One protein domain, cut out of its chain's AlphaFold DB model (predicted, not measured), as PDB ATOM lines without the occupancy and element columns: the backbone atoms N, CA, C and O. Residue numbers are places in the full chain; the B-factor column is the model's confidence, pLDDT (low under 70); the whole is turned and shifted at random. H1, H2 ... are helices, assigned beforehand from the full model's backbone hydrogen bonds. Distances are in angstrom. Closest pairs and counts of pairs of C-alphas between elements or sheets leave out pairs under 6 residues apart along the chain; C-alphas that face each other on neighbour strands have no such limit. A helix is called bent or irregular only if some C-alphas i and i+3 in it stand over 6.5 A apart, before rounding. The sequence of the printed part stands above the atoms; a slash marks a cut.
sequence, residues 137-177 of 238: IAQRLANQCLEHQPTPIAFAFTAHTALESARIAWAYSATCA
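This is residues 137 to 177 of the 238 residues of the protein "Hypothetical protein" of Spirometra erinaceieuropaei (UniProt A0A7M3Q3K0). Two helices with no contact between them make an open L: a short arm, H1, then a stretched link, then a long arm, H2, which makes most of the length. There is no core, and nothing packs on either helix. The printed part has 41 residues with two named helices, H1 then H2, and no named strand; its class is all helix. It is extended, with a radius of gyration of the C-alphas of 16.8 A and spans of 48 by 23 by 6 A.

H1 is residues 137 to 147, from C-alpha 137 at (47.762, -11.571, -61.078) to C-alpha 147 at (35.687, -13.048, -51.671), 15.4 A. A tight link of 4 residues follows. H2 is residues 152 to 177, 37.5 A from first to last C-alpha, and ends with C-alpha 177 at (67.128, -12.294, -18.083).

H1 and H2 are apart, with no C-alpha of the one within 8 A of the other. Between the C-alphas of its first and last residues, x falls in H1 from 47.762 to 35.687 and rises in H2 from 36.058 to 67.128, while z rises in both. In H1 and H2 every O i to N i+4 pair is within hydrogen-bond range. Neither helix is bent.

Residues 137 to 177 stand free: no C-alpha 8 or more residues away along the chain comes within 10 A. The two C-alphas farthest apart, those of Gln 139 and Ala 177, are 48.2 A from each other. The printed part has no cut, and no link is long. The mean pLDDT of the printed part is 81.8; residues 149 to 156, of which 152 to 156 belong to H2, are under 70.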
ATOM      1  N   ILE A 137      47.468 -10.927 -62.365       91.94
ATOM      2  CA  ILE A 137      47.762 -11.571 -61.078       91.94
ATOM      3  C   ILE A 137      47.312 -10.683 -59.913       91.94
ATOM      4  O   ILE A 137      46.658 -11.178 -58.993       91.94
ATOM      5  N   ALA A 138      47.618  -9.384 -59.958       89.19
ATOM      6  CA  ALA A 138      47.206  -8.435 -58.930       89.19
ATOM      7  C   ALA A 138      45.678  -8.379 -58.800       89.19
ATOM      8  O   ALA A 138      45.150  -8.419 -57.690       89.19
ATOM      9  N   GLN A 139      44.963  -8.378 -59.926       94.00
ATOM     10  CA  GLN A 139      43.506  -8.379 -59.950       94.00
ATOM     11  C   GLN A 139      42.920  -9.680 -59.386       94.00
ATOM     12  O   GLN A 139      41.983  -9.634 -58.590       94.00
ATOM     13  N   ARG A 140      43.490 -10.845 -59.730       94.44
ATOM     14  CA  ARG A 140      43.067 -12.130 -59.143       94.44
ATOM     15  C   ARG A 140      43.278 -12.168 -57.630       94.44
ATOM     16  O   ARG A 140      42.391 -12.640 -56.928       94.44
ATOM     17  N   LEU A 141      44.405 -11.659 -57.134       88.69
ATOM     18  CA  LEU A 141      44.675 -11.584 -55.695       88.69
ATOM     19  C   LEU A 141      43.719 -10.618 -54.986       88.69
ATOM     20  O   LEU A 141      43.180 -10.962 -53.940       88.69
ATOM     21  N   ALA A 142      43.446  -9.452 -55.574       85.12
ATOM     22  CA  ALA A 142      42.483  -8.500 -55.026       85.12
ATOM     23  C   ALA A 142      41.069  -9.098 -54.948       85.12
ATOM     24  O   ALA A 142      40.398  -8.967 -53.925       85.12
ATOM     25  N   ASN A 143      40.643  -9.817 -55.989       88.75
ATOM     26  CA  ASN A 143      39.349 -10.496 -56.005       88.75
ATOM     27  C   ASN A 143      39.281 -11.624 -54.965       88.75
ATOM     28  O   ASN A 143      38.279 -11.737 -54.266       88.75
ATOM     29  N   GLN A 144      40.356 -12.399 -54.792       82.56
ATOM     30  CA  GLN A 144      40.436 -13.394 -53.717       82.56
ATOM     31  C   GLN A 144      40.357 -12.748 -52.331       82.56
ATOM     32  O   GLN A 144      39.663 -13.263 -51.460       82.56
ATOM     33  N   CYS A 145      41.011 -11.604 -52.119       80.88
ATOM     34  CA  CYS A 145      40.900 -10.860 -50.864       80.88
ATOM     35  C   CYS A 145      39.482 -10.326 -50.609       80.88
ATOM     36  O   CYS A 145      39.083 -10.220 -49.452       80.88
ATOM     37  N   LEU A 146      38.720  -9.996 -51.657       82.88
ATOM     38  CA  LEU A 146      37.328  -9.555 -51.531       82.88
ATOM     39  C   LEU A 146      36.372 -10.718 -51.232       82.88
ATOM     40  O   LEU A 146      35.519 -10.583 -50.360       82.88
ATOM     41  N   GLU A 147      36.520 -11.858 -51.912       81.00
ATOM     42  CA  GLU A 147      35.687 -13.048 -51.671       81.00
ATOM     43  C   GLU A 147      36.006 -13.734 -50.345       81.00
ATOM     44  O   GLU A 147      35.132 -14.324 -49.710       81.00
ATOM     45  N   HIS A 148      37.262 -13.670 -49.914       74.38
ATOM     46  CA  HIS A 148      37.699 -14.196 -48.630       74.38
ATOM     47  C   HIS A 148      37.897 -13.090 -47.614       74.38
ATOM     48  O   HIS A 148      38.743 -13.267 -46.743       74.38
ATOM     49  N   GLN A 149      37.122 -11.996 -47.705       63.06
ATOM     50  CA  GLN A 149      36.980 -11.020 -46.626       63.06
ATOM     51  C   GLN A 149      36.763 -11.815 -45.342       63.06
ATOM     52  O   GLN A 149      35.697 -12.410 -45.144       63.06
ATOM     53  N   PRO A 150      37.800 -11.929 -44.507       62.34
ATOM     54  CA  PRO A 150      37.712 -12.771 -43.347       62.34
ATOM     55  C   PRO A 150      36.685 -12.098 -42.468       62.34
ATOM     56  O   PRO A 150      36.844 -10.918 -42.149       62.34
ATOM     57  N   THR A 151      35.620 -12.818 -42.118       67.19
ATOM     58  CA  THR A 151      34.608 -12.306 -41.199       67.19
ATOM     59  C   THR A 151      35.352 -11.630 -40.046       67.19
ATOM     60  O   THR A 151      36.140 -12.319 -39.390       67.19
ATOM     61  N   PRO A 152      35.175 -10.313 -39.813       63.62
ATOM     62  CA  PRO A 152      36.058  -9.516 -38.949       63.62
ATOM     63  C   PRO A 152      36.286 -10.105 -37.545       63.62
ATOM     64  O   PRO A 152      37.294  -9.843 -36.891       63.62
ATOM     65  N   ILE A 153      35.372 -10.970 -37.110       63.12
ATOM     66  CA  ILE A 153      35.409 -11.752 -35.875       63.12
ATOM     67  C   ILE A 153      36.618 -12.709 -35.815       63.12
ATOM     68  O   ILE A 153      37.254 -12.825 -34.770       63.12
ATOM     69  N   ALA A 154      36.975 -13.369 -36.922       59.53
ATOM     70  CA  ALA A 154      38.086 -14.323 -36.959       59.53
ATOM     71  C   ALA A 154      39.451 -13.625 -36.823       59.53
ATOM     72  O   ALA A 154      40.339 -14.125 -36.134       59.53
ATOM     73  N   PHE A 155      39.601 -12.429 -37.404       65.56
ATOM     74  CA  PHE A 155      40.839 -11.649 -37.303       65.56
ATOM     75  C   PHE A 155      41.076 -11.103 -35.899       65.56
ATOM     76  O   PHE A 155      42.204 -11.150 -35.408       65.56
ATOM     77  N   ALA A 156      40.017 -10.639 -35.231       68.62
ATOM     78  CA  ALA A 156      40.110 -10.191 -33.846       68.62
ATOM     79  C   ALA A 156      40.586 -11.323 -32.919       68.62
ATOM     80  O   ALA A 156      41.419 -11.092 -32.043       68.62
ATOM     81  N   PHE A 157      40.123 -12.554 -33.158       74.56
ATOM     82  CA  PHE A 157      40.526 -13.717 -32.371       74.56
ATOM     83  C   PHE A 157      42.006 -14.075 -32.574       74.56
ATOM     84  O   PHE A 157      42.752 -14.171 -31.602       74.56
ATOM     85  N   THR A 158      42.468 -14.190 -33.825       72.88
ATOM     86  CA  THR A 158      43.879 -14.506 -34.111       72.88
ATOM     87  C   THR A 158      44.826 -13.422 -33.596       72.88
ATOM     88  O   THR A 158      45.870 -13.745 -33.027       72.88
ATOM     89  N   ALA A 159      44.457 -12.145 -33.735       77.31
ATOM     90  CA  ALA A 159      45.246 -11.036 -33.207       77.31
ATOM     91  C   ALA A 159      45.339 -11.078 -31.673       77.31
ATOM     92  O   ALA A 159      46.416 -10.851 -31.120       77.31
ATOM     93  N   HIS A 160      44.244 -11.422 -30.986       79.06
ATOM     94  CA  HIS A 160      44.236 -11.558 -29.532       79.06
ATOM     95  C   HIS A 160      45.131 -12.712 -29.064       79.06
ATOM     96  O   HIS A 160      45.995 -12.507 -28.214       79.06
ATOM     97  N   THR A 161      45.009 -13.900 -29.667       82.75
ATOM     98  CA  THR A 161      45.843 -15.063 -29.314       82.75
ATOM     99  C   THR A 161      47.326 -14.815 -29.593       82.75
ATOM    100  O   THR A 161      48.184 -15.194 -28.791       82.75
ATOM    101  N   ALA A 162      47.648 -14.146 -30.706       86.25
ATOM    102  CA  ALA A 162      49.021 -13.773 -31.031       86.25
ATOM    103  C   ALA A 162      49.594 -12.777 -30.008       86.25
ATOM    104  O   ALA A 162      50.728 -12.943 -29.556       86.25
ATOM    105  N   LEU A 163      48.801 -11.784 -29.589       90.75
ATOM    106  CA  LEU A 163      49.207 -10.809 -28.580       90.75
ATOM    107  C   LEU A 163      49.396 -11.449 -27.199       90.75
ATOM    108  O   LEU A 163      50.378 -11.150 -26.519       90.75
ATOM    109  N   GLU A 164      48.497 -12.341 -26.783       89.75
ATOM    110  CA  GLU A 164      48.638 -13.087 -25.528       89.75
ATOM    111  C   GLU A 164      49.903 -13.950 -25.531       89.75
ATOM    112  O   GLU A 164      50.691 -13.901 -24.586       89.75
ATOM    113  N   SER A 165      50.156 -14.657 -26.634       87.81
ATOM    114  CA  SER A 165      51.361 -15.475 -26.797       87.81
ATOM    115  C   SER A 165      52.637 -14.628 -26.751       87.81
ATOM    116  O   SER A 165      53.606 -14.998 -26.088       87.81
ATOM    117  N   ALA A 166      52.629 -13.453 -27.390       90.62
ATOM    118  CA  ALA A 166      53.751 -12.517 -27.353       90.62
ATOM    119  C   ALA A 166      54.008 -11.970 -25.938       90.62
ATOM    120  O   ALA A 166      55.161 -11.877 -25.515       90.62
ATOM    121  N   ARG A 167      52.951 -11.660 -25.172       91.44
ATOM    122  CA  ARG A 167      53.076 -11.219 -23.772       91.44
ATOM    123  C   ARG A 167      53.692 -12.298 -22.887       91.44
ATOM    124  O   ARG A 167      54.565 -11.984 -22.080       91.44
ATOM    125  N   ILE A 168      53.288 -13.556 -23.065       92.19
ATOM    126  CA  ILE A 168      53.858 -14.692 -22.328       92.19
ATOM    127  C   ILE A 168      55.339 -14.870 -22.681       92.19
ATOM    128  O   ILE A 168      56.174 -14.984 -21.784       92.19
ATOM    129  N   ALA A 169      55.687 -14.832 -23.971       90.88
ATOM    130  CA  ALA A 169      57.075 -14.947 -24.420       90.88
ATOM    131  C   ALA A 169      57.958 -13.813 -23.869       90.88
ATOM    132  O   ALA A 169      59.096 -14.048 -23.450       90.88
ATOM    133  N   TRP A 170      57.426 -12.589 -23.817       91.62
ATOM    134  CA  TRP A 170      58.127 -11.439 -23.255       91.62
ATOM    135  C   TRP A 170      58.335 -11.573 -21.743       91.62
ATOM    136  O   TRP A 170      59.455 -11.404 -21.263       91.62
ATOM    137  N   ALA A 171      57.295 -11.960 -20.998       92.75
ATOM    138  CA  ALA A 171      57.392 -12.191 -19.557       92.75
ATOM    139  C   ALA A 171      58.398 -13.306 -19.222       92.75
ATOM    140  O   ALA A 171      59.210 -13.158 -18.306       92.75
ATOM    141  N   TYR A 172      58.396 -14.391 -20.003       91.81
ATOM    142  CA  TYR A 172      59.376 -15.468 -19.875       91.81
ATOM    143  C   TYR A 172      60.801 -14.962 -20.119       91.81
ATOM    144  O   TYR A 172      61.694 -15.209 -19.311       91.81
ATOM    145  N   SER A 173      61.003 -14.180 -21.181       88.69
ATOM    146  CA  SER A 173      62.312 -13.613 -21.519       88.69
ATOM    147  C   SER A 173      62.832 -12.675 -20.426       88.69
ATOM    148  O   SER A 173      63.986 -12.796 -20.020       88.69
ATOM    149  N   ALA A 174      61.980 -11.792 -19.895       85.94
ATOM    150  CA  ALA A 174      62.328 -10.904 -18.786       85.94
ATOM    151  C   ALA A 174      62.679 -11.688 -17.510       85.94
ATOM    152  O   ALA A 174      63.646 -11.362 -16.821       85.94
ATOM    153  N   THR A 175      61.939 -12.763 -17.230       88.56
ATOM    154  CA  THR A 175      62.212 -13.651 -16.092       88.56
ATOM    155  C   THR A 175      63.568 -14.333 -16.254       88.56
ATOM    156  O   THR A 175      64.403 -14.257 -15.352       88.56
ATOM    157  N   CYS A 176      63.840 -14.926 -17.420       81.62
ATOM    158  CA  CYS A 176      65.123 -15.560 -17.716       81.62
ATOM    159  C   CYS A 176      66.297 -14.572 -17.652       81.62
ATOM    160  O   CYS A 176      67.337 -14.910 -17.086       81.62
ATOM    161  N   ALA A 177      66.124 -13.351 -18.170       81.44
ATOM    162  CA  ALA A 177      67.128 -12.294 -18.083       81.44
ATOM    163  C   ALA A 177      67.393 -11.857 -16.632       81.44
ATOM    164  O   ALA A 177      68.535 -11.617 -16.264       81.44
TER     165      ALA A 177